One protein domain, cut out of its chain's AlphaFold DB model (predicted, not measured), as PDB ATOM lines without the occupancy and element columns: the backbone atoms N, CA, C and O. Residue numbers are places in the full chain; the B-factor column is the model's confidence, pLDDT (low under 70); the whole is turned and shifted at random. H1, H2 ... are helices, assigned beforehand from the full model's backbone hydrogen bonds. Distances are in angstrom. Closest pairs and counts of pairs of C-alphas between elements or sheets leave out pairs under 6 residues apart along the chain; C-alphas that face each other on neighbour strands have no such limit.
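AT A GLANCE: This is residues 2 to 102 of the 135 residues of the protein "Hypothetical protein" of Eucampia antarctica (UniProt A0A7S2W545). Two long helices, H2 and H5, lie side by side, run opposite ways and make the long axis. At one end H1 folds back from H2 as a helical hairpin, its residues 2 to 9 sticking out; at the other end H3 lies across the pair and H4 packs on H5. The 101 printed residues hold five named helices, H1 to H5 in chain order, and no named strand: all helix. The whole is loose, with a radius of gyration of the C-alphas of 17.3 A, and spans 52 by 26 by 25 A.

HOW THE PARTS SIT: Start at H1, residues 2 to 16, whose residues 10 to 14 alone touch residues 20 to 21 of H2, residues 18 to 44. This hairpin has a steep tilt of 44 degrees, opposite ways; its closest C-alphas, Tyr 14 and Cys 21, are 5.9 A apart. H2 touches H5, residues 76 to 97, at a shallow tilt of 23 degrees, opposite ways, with C-alphas of Gly 26 and Arg 91 closest at 4.5 A. Look next at H3, residues 51 to 57, about perpendicular to both at 81 degrees: C-alpha 56 is 5.7 A from C-alpha 43 in H2 and 4.9 A from C-alpha 77 in H5, the closest pairs. H4, residues 62 to 68, touches residues 79 to 82 alone of H5, closest at C-alphas 64 and 79, 6.4 A. Every O i to N i+4 pair is within hydrogen-bond range in H1, H2, H4 and H5; H3 has 0 of 3, but 3 of 4 O i to N i+3.

IN THESE COORDINATES: Find C-alpha 2 at (67.047, 12.975, 59.356), where H1 begins its 21.1 A. H2 runs 38.5 A to C-alpha 44 at (96.491, 21.307, 72.632). H3 and H4 are short, and H5 runs 31.5 A to C-alpha 97 at (76.434, 35.097, 48.628).

THE WHOLE: The farthest C-alphas, Gly 49 and Asp 102, are 55.8 A apart. The printed part has no cut, no link is long, and no printed residue is under 70 in pLDDT.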
ATOM      1  N   ALA A   2      66.461  11.629  59.351       91.25
ATOM      2  CA  ALA A   2      67.047  12.975  59.356       91.25
ATOM      3  C   ALA A   2      67.382  13.532  57.960       91.25
ATOM      4  O   ALA A   2      66.931  14.619  57.628       91.25
ATOM      5  N   GLN A   3      68.081  12.764  57.115       92.81
ATOM      6  CA  GLN A   3      68.472  13.221  55.773       92.81
ATOM      7  C   GLN A   3      67.272  13.551  54.873       92.81
ATOM      8  O   GLN A   3      67.264  14.592  54.228       92.81
ATOM      9  N   PHE A   4      66.241  12.699  54.851       96.06
ATOM     10  CA  PHE A   4      65.039  12.952  54.049       96.06
ATOM     11  C   PHE A   4      64.247  14.152  54.580       96.06
ATOM     12  O   PHE A   4      63.816  14.999  53.799       96.06
ATOM     13  N   GLY A   5      64.091  14.245  55.906       97.19
ATOM     14  CA  GLY A   5      63.384  15.351  56.552       97.19
ATOM     15  C   GLY A   5      64.072  16.694  56.316       97.19
ATOM     16  O   GLY A   5      63.456  17.604  55.766       97.19
ATOM     17  N   PHE A   6      65.358  16.800  56.667       95.50
ATOM     18  CA  PHE A   6      66.138  18.020  56.462       95.50
ATOM     19  C   PHE A   6      66.279  18.355  54.977       95.50
ATOM     20  O   PHE A   6      66.000  19.482  54.591       95.50
ATOM     21  N   GLY A   7      66.640  17.384  54.133       96.25
ATOM     22  CA  GLY A   7      66.846  17.616  52.703       96.25
ATOM     23  C   GLY A   7      65.594  18.143  52.004       96.25
ATOM     24  O   GLY A   7      65.673  19.114  51.255       96.25
ATOM     25  N   THR A   8      64.423  17.570  52.301       97.44
ATOM     26  CA  THR A   8      63.152  18.044  51.726       97.44
ATOM     27  C   THR A   8      62.789  19.434  52.244       97.44
ATOM     28  O   THR A   8      62.427  20.307  51.459       97.44
ATOM     29  N   ALA A   9      62.910  19.670  53.554       97.00
ATOM     30  CA  ALA A   9      62.604  20.972  54.143       97.00
ATOM     31  C   ALA A   9      63.539  22.074  53.623       97.00
ATOM     32  O   ALA A   9      63.077  23.157  53.266       97.00
ATOM     33  N   PHE A  10      64.838  21.787  53.527       97.38
ATOM     34  CA  PHE A  10      65.837  22.724  53.029       97.38
ATOM     35  C   PHE A  10      65.648  23.009  51.537       97.38
ATOM     36  O   PHE A  10      65.719  24.166  51.145       97.38
ATOM     37  N   LEU A  11      65.313  22.001  50.719       97.75
ATOM     38  CA  LEU A  11      64.962  22.199  49.308       97.75
ATOM     39  C   LEU A  11      63.778  23.163  49.151       97.75
ATOM     40  O   LEU A  11      63.855  24.116  48.378       97.75
ATOM     41  N   LEU A  12      62.694  22.933  49.898       98.06
ATOM     42  CA  LEU A  12      61.518  23.805  49.859       98.06
ATOM     43  C   LEU A  12      61.854  25.226  50.333       98.06
ATOM     44  O   LEU A  12      61.442  26.193  49.695       98.06
ATOM     45  N   ALA A  13      62.640  25.364  51.402       97.56
ATOM     46  CA  ALA A  13      63.105  26.661  51.883       97.56
ATOM     47  C   ALA A  13      63.963  27.390  50.838       97.56
ATOM     48  O   ALA A  13      63.801  28.594  50.653       97.56
ATOM     49  N   TYR A  14      64.814  26.666  50.110       97.06
ATOM     50  CA  TYR A  14      65.690  27.237  49.090       97.06
ATOM     51  C   TYR A  14      64.906  27.753  47.882       97.06
ATOM     52  O   TYR A  14      65.246  28.800  47.340       97.06
ATOM     53  N   ILE A  15      63.821  27.073  47.487       97.75
ATOM     54  CA  ILE A  15      62.907  27.561  46.439       97.75
ATOM     55  C   ILE A  15      62.254  28.886  46.858       97.75
ATOM     56  O   ILE A  15      62.084  29.777  46.029       97.75
ATOM     57  N   VAL A  16      61.895  29.029  48.137       97.56
ATOM     58  CA  VAL A  16      61.236  30.236  48.661       97.56
ATOM     59  C   VAL A  16      62.225  31.383  48.870       97.56
ATOM     60  O   VAL A  16      61.929  32.526  48.526       97.56
ATOM     61  N   SER A  17      63.387  31.110  49.466       96.31
ATOM     62  CA  SER A  17      64.389  32.127  49.782       96.31
ATOM     63  C   SER A  17      65.800  31.530  49.871       96.31
ATOM     64  O   SER A  17      66.250  31.135  50.953       96.31
ATOM     65  N   PRO A  18      66.561  31.553  48.763       95.00
ATOM     66  CA  PRO A  18      67.972  31.165  48.766       95.00
ATOM     67  C   PRO A  18      68.803  32.004  49.746       95.00
ATOM     68  O   PRO A  18      69.691  31.489  50.422       95.00
ATOM     69  N   LYS A  19      68.482  33.300  49.881       94.94
ATOM     70  CA  LYS A  19      69.173  34.216  50.806       94.94
ATOM     71  C   LYS A  19      69.024  33.786  52.262       94.94
ATOM     72  O   LYS A  19      69.994  33.854  53.013       94.94
ATOM     73  N   PHE A  20      67.832  33.335  52.654       95.94
ATOM     74  CA  PHE A  20      67.618  32.782  53.989       95.94
ATOM     75  C   PHE A  20      68.460  31.522  54.196       95.94
ATOM     76  O   PHE A  20      69.177  31.441  55.188       95.94
ATOM     77  N   CYS A  21      68.432  30.584  53.246       97.50
ATOM     78  CA  CYS A  21      69.204  29.345  53.326       97.50
ATOM     79  C   CYS A  21      70.710  29.597  53.446       97.50
ATOM     80  O   CYS A  21      71.342  29.033  54.334       97.50
ATOM     81  N   HIS A  22      71.279  30.483  52.624       96.81
ATOM     82  CA  HIS A  22      72.692  30.847  52.732       96.81
ATOM     83  C   HIS A  22      73.013  31.517  54.065       96.81
ATOM     84  O   HIS A  22      74.012  31.182  54.691       96.81
ATOM     85  N   ARG A  23      72.158  32.420  54.560       97.06
ATOM     86  CA  ARG A  23      72.387  33.030  55.875       97.06
ATOM     87  C   ARG A  23      72.316  32.002  57.005       97.06
ATOM     88  O   ARG A  23      73.130  32.059  57.918       97.06
ATOM     89  N   PHE A  24      71.364  31.079  56.930       97.56
ATOM     90  CA  PHE A  24      71.196  29.997  57.893       97.56
ATOM     91  C   PHE A  24      72.417  29.073  57.927       97.56
ATOM     92  O   PHE A  24      72.946  28.826  59.006       97.56
ATOM     93  N   VAL A  25      72.897  28.620  56.763       98.00
ATOM     94  CA  VAL A  25      74.116  27.801  56.682       98.00
ATOM     95  C   VAL A  25      75.320  28.587  57.194       98.00
ATOM     96  O   VAL A  25      76.053  28.060  58.013       98.00
ATOM     97  N   GLY A  26      75.475  29.864  56.828       97.50
ATOM     98  CA  GLY A  26      76.558  30.704  57.353       97.50
ATOM     99  C   GLY A  26      76.636  30.707  58.888       97.50
ATOM    100  O   GLY A  26      77.714  30.509  59.441       97.50
ATOM    101  N   TYR A  27      75.493  30.809  59.576       98.19
ATOM    102  CA  TYR A  27      75.446  30.717  61.040       98.19
ATOM    103  C   TYR A  27      75.748  29.316  61.590       98.19
ATOM    104  O   TYR A  27      76.323  29.204  62.670       98.19
ATOM    105  N   ILE A  28      75.401  28.243  60.871       98.31
ATOM    106  CA  ILE A  28      75.852  26.891  61.240       98.31
ATOM    107  C   ILE A  28      77.379  26.826  61.195       98.31
ATOM    108  O   ILE A  28      77.989  26.315  62.131       98.31
ATOM    109  N   GLU A  29      77.994  27.393  60.159       98.38
ATOM    110  CA  GLU A  29      79.449  27.368  60.014       98.38
ATOM    111  C   GLU A  29      80.171  28.284  61.016       98.38
ATOM    112  O   GLU A  29      81.290  27.982  61.434       98.38
ATOM    113  N   GLU A  30      79.541  29.372  61.482       98.44
ATOM    114  CA  GLU A  30      80.024  30.148  62.640       98.44
ATOM    115  C   GLU A  30      80.135  29.273  63.901       98.44
ATOM    116  O   GLU A  30      81.162  29.284  64.597       98.44
ATOM    117  N   GLU A  31      79.108  28.467  64.175       98.62
ATOM    118  CA  GLU A  31      79.099  27.532  65.302       98.62
ATOM    119  C   GLU A  31      80.050  26.348  65.083       98.62
ATOM    120  O   GLU A  31      80.701  25.899  66.033       98.62
ATOM    121  N   ALA A  32      80.214  25.876  63.843       98.56
ATOM    122  CA  ALA A  32      81.191  24.847  63.494       98.56
ATOM    123  C   ALA A  32      82.624  25.353  63.729       98.56
ATOM    124  O   ALA A  32      83.397  24.708  64.441       98.56
ATOM    125  N   CYS A  33      82.956  26.561  63.259       98.50
ATOM    126  CA  CYS A  33      84.235  27.223  63.531       98.50
ATOM    127  C   CYS A  33      84.513  27.334  65.033       98.50
ATOM    128  O   CYS A  33      85.628  27.064  65.493       98.50
ATOM    129  N   THR A  34      83.502  27.736  65.804       98.44
ATOM    130  CA  THR A  34      83.600  27.871  67.261       98.44
ATOM    131  C   THR A  34      83.830  26.514  67.921       98.44
ATOM    132  O   THR A  34      84.708  26.376  68.773       98.44
ATOM    133  N   THR A  35      83.085  25.493  67.502       98.62
ATOM    134  CA  THR A  35      83.205  24.119  68.004       98.62
ATOM    135  C   THR A  35      84.588  23.546  67.733       98.62
ATOM    136  O   THR A  35      85.246  23.083  68.663       98.62
ATOM    137  N   TYR A  36      85.077  23.635  66.498       98.50
ATOM    138  CA  TYR A  36      86.398  23.112  66.163       98.50
ATOM    139  C   TYR A  36      87.528  23.888  66.834       98.50
ATOM    140  O   TYR A  36      88.509  23.276  67.241       98.50
ATOM    141  N   THR A  37      87.383  25.201  67.032       98.56
ATOM    142  CA  THR A  37      88.358  25.981  67.815       98.56
ATOM    143  C   THR A  37      88.454  25.444  69.249       98.56
ATOM    144  O   THR A  37      89.553  25.169  69.719       98.56
ATOM    145  N   LYS A  38      87.317  25.172  69.905       98.38
ATOM    146  CA  LYS A  38      87.293  24.561  71.248       98.38
ATOM    147  C   LYS A  38      87.894  23.153  71.269       98.38
ATOM    148  O   LYS A  38      88.560  22.793  72.232       98.38
ATOM    149  N   ILE A  39      87.658  22.350  70.228       97.62
ATOM    150  CA  ILE A  39      88.249  21.007  70.107       97.62
ATOM    151  C   ILE A  39      89.773  21.102  69.972       97.62
ATOM    152  O   ILE A  39      90.484  20.368  70.652       97.62
ATOM    153  N   ILE A  40      90.273  22.019  69.140       97.81
ATOM    154  CA  ILE A  40      91.711  22.269  68.969       97.81
ATOM    155  C   ILE A  40      92.334  22.682  70.304       97.81
ATOM    156  O   ILE A  40      93.304  22.065  70.730       97.81
ATOM    157  N   GLU A  41      91.739  23.648  71.006       97.69
ATOM    158  CA  GLU A  41      92.209  24.084  72.328       97.69
ATOM    159  C   GLU A  41      92.216  22.930  73.341       97.69
ATOM    160  O   GLU A  41      93.178  22.759  74.091       97.69
ATOM    161  N   ALA A  42      91.168  22.101  73.349       96.81
ATOM    162  CA  ALA A  42      91.078  20.945  74.234       96.81
ATOM    163  C   ALA A  42      92.153  19.888  73.932       96.81
ATOM    164  O   ALA A  42      92.664  19.271  74.861       96.81
ATOM    165  N   LEU A  43      92.515  19.692  72.660       95.88
ATOM    166  CA  LEU A  43      93.593  18.789  72.242       95.88
ATOM    167  C   LEU A  43      94.981  19.346  72.583       95.88
ATOM    168  O   LEU A  43      95.837  18.600  73.052       95.88
ATOM    169  N   GLU A  44      95.205  20.643  72.371       95.56
ATOM    170  CA  GLU A  44      96.491  21.307  72.632       95.56
ATOM    171  C   GLU A  44      96.788  21.456  74.131       95.56
ATOM    172  O   GLU A  44      97.949  21.478  74.534       95.56
ATOM    173  N   THR A  45      95.748  21.531  74.967       96.06
ATOM    174  CA  THR A  45      95.867  21.678  76.430       96.06
ATOM    175  C   THR A  45      95.562  20.397  77.207       96.06
ATOM    176  O   THR A  45      95.535  20.412  78.442       96.06
ATOM    177  N   ALA A  46      95.333  19.282  76.509       95.00
ATOM    178  CA  ALA A  46      95.021  18.006  77.134       95.00
ATOM    179  C   ALA A  46      96.150  17.571  78.093       95.00
ATOM    180  O   ALA A  46      97.323  17.605  77.714       95.00
ATOM    181  N   PRO A  47      95.833  17.110  79.322       93.44
ATOM    182  CA  PRO A  47      96.840  16.588  80.237       93.44
ATOM    183  C   PRO A  47      97.616  15.424  79.615       93.44
ATOM    184  O   PRO A  47      97.018  14.521  79.018       93.44
ATOM    185  N   GLU A  48      98.936  15.425  79.792       89.44
ATOM    186  CA  GLU A  48      99.809  14.363  79.299       89.44
ATOM    187  C   GLU A  48      99.356  12.995  79.839       89.44
ATOM    188  O   GLU A  48      99.044  12.837  81.021       89.44
ATOM    189  N   GLY A  49      99.258  12.003  78.950       86.19
ATOM    190  CA  GLY A  49      98.767  10.662  79.279       86.19
ATOM    191  C   GLY A  49      97.241  10.496  79.280       86.19
ATOM    192  O   GLY A  49      96.768   9.364  79.400       86.19
ATOM    193  N   SER A  50      96.459  11.569  79.103       92.00
ATOM    194  CA  SER A  50      95.012  11.458  78.872       92.00
ATOM    195  C   SER A  50      94.703  10.854  77.499       92.00
ATOM    196  O   SER A  50      95.502  10.946  76.568       92.00
ATOM    197  N   ASP A  51      93.519  10.257  77.345       87.88
ATOM    198  CA  ASP A  51      93.094   9.724  76.044       87.88
ATOM    199  C   ASP A  51      92.980  10.820  74.978       87.88
ATOM    200  O   ASP A  51      93.308  10.584  73.820       87.88
ATOM    201  N   LEU A  52      92.610  12.040  75.379       89.50
ATOM    202  CA  LEU A  52      92.521  13.183  74.473       89.50
ATOM    203  C   LEU A  52      93.903  13.642  73.981       89.50
ATOM    204  O   LEU A  52      94.056  13.966  72.808       89.50
ATOM    205  N   ALA A  53      94.927  13.600  74.839       91.19
ATOM    206  CA  ALA A  53      96.300  13.916  74.443       91.19
ATOM    207  C   ALA A  53      96.872  12.906  73.434       91.19
ATOM    208  O   ALA A  53      97.757  13.249  72.660       91.19
ATOM    209  N   LYS A  54      96.367  11.664  73.398       92.75
ATOM    210  CA  LYS A  54      96.785  10.684  72.380       92.75
ATOM    211  C   LYS A  54      96.317  11.101  70.990       92.75
ATOM    212  O   LYS A  54      97.068  10.944  70.037       92.75
ATOM    213  N   TRP A  55      95.116  11.667  70.886       90.75
ATOM    214  CA  TRP A  55      94.548  12.078  69.604       90.75
ATOM    215  C   TRP A  55      95.318  13.228  68.965       90.75
ATOM    216  O   TRP A  55      95.377  13.296  67.748       90.75
ATOM    217  N   SER A  56      95.952  14.118  69.733       90.75
ATOM    218  CA  SER A  56      96.724  15.210  69.125       90.75
ATOM    219  C   SER A  56      97.969  14.722  68.373       90.75
ATOM    220  O   SER A  56      98.385  15.376  67.420       90.75
ATOM    221  N   ALA A  57      98.526  13.569  68.760       89.94
ATOM    222  CA  ALA A  57      99.693  12.948  68.131       89.94
ATOM    223  C   ALA A  57      99.349  11.727  67.257       89.94
ATOM    224  O   ALA A  57     100.230  11.159  66.613       89.94
ATOM    225  N   GLU A  58      98.090  11.292  67.248       94.94
ATOM    226  CA  GLU A  58      97.640  10.169  66.432       94.94
ATOM    227  C   GLU A  58      97.673  10.550  64.948       94.94
ATOM    228  O   GLU A  58      97.276  11.654  64.568       94.94
ATOM    229  N   GLY A  59      98.144   9.634  64.101       96.81
ATOM    230  CA  GLY A  59      98.149   9.833  62.655       96.81
ATOM    231  C   GLY A  59      96.728   9.983  62.115       96.81
ATOM    232  O   GLY A  59      95.831   9.209  62.461       96.81
ATOM    233  N   ALA A  60      96.510  10.976  61.257       97.12
ATOM    234  CA  ALA A  60      95.222  11.168  60.613       97.12
ATOM    235  C   ALA A  60      94.891   9.994  59.672       97.12
ATOM    236  O   ALA A  60      95.780   9.384  59.075       97.12
ATOM    237  N   PRO A  61      93.600   9.685  59.459       96.44
ATOM    238  CA  PRO A  61      93.197   8.721  58.445       96.44
ATOM    239  C   PRO A  61      93.744   9.089  57.057       96.44
ATOM    240  O   PRO A  61      93.713  10.256  56.664       96.44
ATOM    241  N   ASN A  62      94.139   8.086  56.264       96.31
ATOM    242  CA  ASN A  62      94.718   8.282  54.922       96.31
ATOM    243  C   ASN A  62      93.858   9.160  53.997       96.31
ATOM    244  O   ASN A  62      94.389   9.897  53.168       96.31
ATOM    245  N   ILE A  63      92.529   9.098  54.133       97.12
ATOM    246  CA  ILE A  63      91.617   9.959  53.370       97.12
ATOM    247  C   ILE A  63      91.812  11.441  53.712       97.12
ATOM    248  O   ILE A  63      91.809  12.271  52.812       97.12
ATOM    249  N   GLY A  64      92.054  11.771  54.982       96.25
ATOM    250  CA  GLY A  64      92.327  13.139  55.413       96.25
ATOM    251  C   GLY A  64      93.721  13.601  55.001       96.25
ATOM    252  O   GLY A  64      93.865  14.672  54.418       96.25
ATOM    253  N   ILE A  65      94.734  12.755  55.208       96.81
ATOM    254  CA  ILE A  65      96.111  13.052  54.784       96.81
ATOM    255  C   ILE A  65      96.165  13.373  53.289       96.81
ATOM    256  O   ILE A  65      96.755  14.376  52.894       96.81
ATOM    257  N   SER A  66      95.535  12.538  52.460       96.44
ATOM    258  CA  SER A  66      95.547  12.719  51.007       96.44
ATOM    259  C   SER A  66      94.710  13.911  50.543       96.44
ATOM    260  O   SER A  66      95.148  14.625  49.647       96.44
ATOM    261  N   TYR A  67      93.543  14.160  51.142       97.62
ATOM    262  CA  TYR A  67      92.664  15.254  50.725       97.62
ATOM    263  C   TYR A  67      93.238  16.635  51.078       97.62
ATOM    264  O   TYR A  67      93.315  17.510  50.215       97.62
ATOM    265  N   TRP A  68      93.699  16.821  52.319       97.88
ATOM    266  CA  TRP A  68      94.260  18.097  52.786       97.88
ATOM    267  C   TRP A  68      95.782  18.207  52.609       97.88
ATOM    268  O   TRP A  68      96.360  19.230  52.961       97.88
ATOM    269  N   HIS A  69      96.433  17.192  52.032       96.56
ATOM    270  CA  HIS A  69      97.884  17.144  51.808       96.56
ATOM    271  C   HIS A  69      98.705  17.396  53.086       96.56
ATOM    272  O   HIS A  69      99.638  18.195  53.092       96.56
ATOM    273  N   LEU A  70      98.366  16.696  54.172       95.38
ATOM    274  CA  LEU A  70      98.935  16.933  55.509       95.38
ATOM    275  C   LEU A  70     100.383  16.428  55.687       95.38
ATOM    276  O   LEU A  70     100.992  16.672  56.722       95.38
ATOM    277  N   GLY A  71     100.941  15.738  54.687       95.12
ATOM    278  CA  GLY A  71     102.224  15.034  54.787       95.12
ATOM    279  C   GLY A  71     102.075  13.605  55.322       95.12
ATOM    280  O   GLY A  71     101.021  13.234  55.831       95.12
ATOM    281  N   GLU A  72     103.120  12.783  55.170       91.75
ATOM    282  CA  GLU A  72     103.090  11.358  55.559       91.75
ATOM    283  C   GLU A  72     102.821  11.157  57.059       91.75
ATOM    284  O   GLU A  72     102.136  10.209  57.433       91.75
ATOM    285  N   ASP A  73     103.276  12.101  57.886       94.12
ATOM    286  CA  ASP A  73     103.118  12.096  59.343       94.12
ATOM    287  C   ASP A  73     101.997  13.037  59.832       94.12
ATOM    288  O   ASP A  73     101.994  13.458  60.989       94.12
ATOM    289  N   GLY A  74     101.058  13.417  58.956       96.19
ATOM    290  CA  GLY A  74      99.965  14.325  59.310       96.19
ATOM    291  C   GLY A  74      99.112  13.784  60.463       96.19
ATOM    292  O   GLY A  74      98.662  12.636  60.426       96.19
ATOM    293  N   THR A  75      98.859  14.609  61.479       97.00
ATOM    294  CA  THR A  75      98.149  14.189  62.699       97.00
ATOM    295  C   THR A  75      96.648  14.477  62.643       97.00
ATOM    296  O   THR A  75      96.166  15.277  61.837       97.00
ATOM    297  N   VAL A  76      95.874  13.867  63.543       96.88
ATOM    298  CA  VAL A  76      94.454  14.199  63.744       96.88
ATOM    299  C   VAL A  76      94.280  15.667  64.157       96.88
ATOM    300  O   VAL A  76      93.296  16.291  63.762       96.88
ATOM    301  N   LEU A  77      95.235  16.264  64.883       96.88
ATOM    302  CA  LEU A  77      95.200  17.699  65.181       96.88
ATOM    303  C   LEU A  77      95.317  18.545  63.905       96.88
ATOM    304  O   LEU A  77      94.548  19.492  63.732       96.88
ATOM    305  N   ASP A  78      96.234  18.195  63.001       97.75
ATOM    306  CA  ASP A  78      96.398  18.888  61.715       97.75
ATOM    307  C   ASP A  78      95.144  18.755  60.850       97.75
ATOM    308  O   ASP A  78      94.678  19.729  60.258       97.75
ATOM    309  N   LEU A  79      94.539  17.566  60.851       98.00
ATOM    310  CA  LEU A  79      93.267  17.309  60.188       98.00
ATOM    311  C   LEU A  79      92.149  18.209  60.730       98.00
ATOM    312  O   LEU A  79      91.441  18.840  59.951       98.00
ATOM    313  N   ILE A  80      91.988  18.306  62.052       97.88
ATOM    314  CA  ILE A  80      90.943  19.147  62.658       97.88
ATOM    315  C   ILE A  80      91.198  20.630  62.363       97.88
ATOM    316  O   ILE A  80      90.251  21.373  62.098       97.88
ATOM    317  N   LYS A  81      92.462  21.069  62.354       98.12
ATOM    318  CA  LYS A  81      92.840  22.430  61.937       98.12
ATOM    319  C   LYS A  81      92.446  22.704  60.485       98.12
ATOM    320  O   LYS A  81      91.925  23.784  60.210       98.12
ATOM    321  N   ALA A  82      92.646  21.737  59.591       98.25
ATOM    322  CA  ALA A  82      92.247  21.842  58.191       98.25
ATOM    323  C   ALA A  82      90.718  21.895  58.033       98.25
ATOM    324  O   ALA A  82      90.209  22.821  57.410       98.25
ATOM    325  N   VAL A  83      89.972  21.004  58.696       98.38
ATOM    326  CA  VAL A  83      88.495  21.030  58.698       98.38
ATOM    327  C   VAL A  83      87.969  22.368  59.219       98.38
ATOM    328  O   VAL A  83      87.108  22.985  58.604       98.38
ATOM    329  N   ARG A  84      88.535  22.886  60.313       98.56
ATOM    330  CA  ARG A  84      88.165  24.202  60.859       98.56
ATOM    331  C   ARG A  84      88.418  25.342  59.868       98.56
ATOM    332  O   ARG A  84      87.716  26.352  59.926       98.56
ATOM    333  N   ALA A  85      89.435  25.226  59.015       98.19
ATOM    334  CA  ALA A  85      89.696  26.198  57.958       98.19
ATOM    335  C   ALA A  85      88.646  26.112  56.839       98.19
ATOM    336  O   ALA A  85      88.168  27.161  56.402       98.19
ATOM    337  N   ASP A  86      88.227  24.904  56.455       98.31
ATOM    338  CA  ASP A  86      87.146  24.695  55.482       98.31
ATOM    339  C   ASP A  86      85.828  25.305  55.985       98.31
ATOM    340  O   ASP A  86      85.187  26.061  55.256       98.31
ATOM    341  N   GLU A  87      85.462  25.101  57.258       98.44
ATOM    342  CA  GLU A  87      84.232  25.706  57.799       98.44
ATOM    343  C   GLU A  87      84.297  27.238  57.831       98.44
ATOM    344  O   GLU A  87      83.290  27.918  57.627       98.44
ATOM    345  N   ALA A  88      85.485  27.818  58.028       98.12
ATOM    346  CA  ALA A  88      85.659  29.264  57.935       98.12
ATOM    347  C   ALA A  88      85.466  29.760  56.492       98.12
ATOM    348  O   ALA A  88      84.833  30.799  56.278       98.12
ATOM    349  N   GLU A  89      85.952  29.011  55.497       96.12
ATOM    350  CA  GLU A  89      85.670  29.303  54.092       96.12
ATOM    351  C   GLU A  89      84.168  29.186  53.798       96.12
ATOM    352  O   GLU A  89      83.591  30.118  53.229       96.12
ATOM    353  N   HIS A  90      83.514  28.104  54.228       97.31
ATOM    354  CA  HIS A  90      82.077  27.890  54.047       97.31
ATOM    355  C   HIS A  90      81.246  29.010  54.674       97.31
ATOM    356  O   HIS A  90      80.344  29.542  54.015       97.31
ATOM    357  N   ARG A  91      81.573  29.418  55.906       97.31
ATOM    358  CA  ARG A  91      80.968  30.567  56.590       97.31
ATOM    359  C   ARG A  91      81.048  31.805  55.707       97.31
ATOM    360  O   ARG A  91      80.032  32.407  55.354       97.31
ATOM    361  N   ASP A  92      82.261  32.171  55.314       95.75
ATOM    362  CA  ASP A  92      82.509  33.412  54.596       95.75
ATOM    363  C   ASP A  92      81.889  33.381  53.185       95.75
ATOM    364  O   ASP A  92      81.417  34.410  52.698       95.75
ATOM    365  N   VAL A  93      81.861  32.228  52.503       94.50
ATOM    366  CA  VAL A  93      81.125  32.029  51.237       94.50
ATOM    367  C   VAL A  93      79.645  32.280  51.444       94.50
ATOM    368  O   VAL A  93      79.077  33.145  50.776       94.50
ATOM    369  N   ASN A  94      79.028  31.577  52.384       95.31
ATOM    370  CA  ASN A  94      77.590  31.645  52.589       95.31
ATOM    371  C   ASN A  94      77.127  33.049  53.002       95.31
ATOM    372  O   ASN A  94      76.138  33.544  52.460       95.31
ATOM    373  N   HIS A  95      77.866  33.752  53.865       95.25
ATOM    374  CA  HIS A  95      77.532  35.143  54.190       95.25
ATOM    375  C   HIS A  95      77.737  36.101  53.014       95.25
ATOM    376  O   HIS A  95      76.943  37.032  52.857       95.25
ATOM    377  N   SER A  96      78.748  35.871  52.171       92.31
ATOM    378  CA  SER A  96      79.011  36.722  51.003       92.31
ATOM    379  C   SER A  96      77.925  36.586  49.937       92.31
ATOM    380  O   SER A  96      77.475  37.597  49.403       92.31
ATOM    381  N   VAL A  97      77.450  35.364  49.666       90.06
ATOM    382  CA  VAL A  97      76.434  35.097  48.628       90.06
ATOM    383  C   VAL A  97      75.132  35.859  48.888       90.06
ATOM    384  O   VAL A  97      74.483  36.316  47.951       90.06
ATOM    385  N   VAL A  98      74.763  36.080  50.153       89.00
ATOM    386  CA  VAL A  98      73.543  36.833  50.511       89.00
ATOM    387  C   VAL A  98      73.578  38.284  50.012       89.00
ATOM    388  O   VAL A  98      72.521  38.862  49.732       89.00
ATOM    389  N   ASN A  99      74.778  38.856  49.894       86.38
ATOM    390  CA  ASN A  99      74.997  40.240  49.478       86.38
ATOM    391  C   ASN A  99      75.256  40.383  47.972       86.38
ATOM    392  O   ASN A  99      75.412  41.507  47.509       86.38
ATOM    393  N   MET A 100      75.298  39.280  47.217       88.50
ATOM    394  CA  MET A 100      75.479  39.330  45.767       88.50
ATOM    395  C   MET A 100      74.201  39.801  45.062       88.50
ATOM    396  O   MET A 100      73.073  39.502  45.480       88.50
ATOM    397  N   HIS A 101      74.397  40.541  43.977       85.56
ATOM    398  CA  HIS A 101      73.364  41.018  43.070       85.56
ATOM    399  C   HIS A 101      73.387  40.247  41.748       85.56
ATOM    400  O   HIS A 101      74.355  39.566  41.403       85.56
ATOM    401  N   ASP A 102      72.296  40.354  40.994       83.12
ATOM    402  CA  ASP A 102      72.202  39.725  39.682       83.12
ATOM    403  C   ASP A 102      73.281  40.289  38.748       83.12
ATOM    404  O   ASP A 102      73.393  41.500  38.560       83.12
TER     405      ASP A 102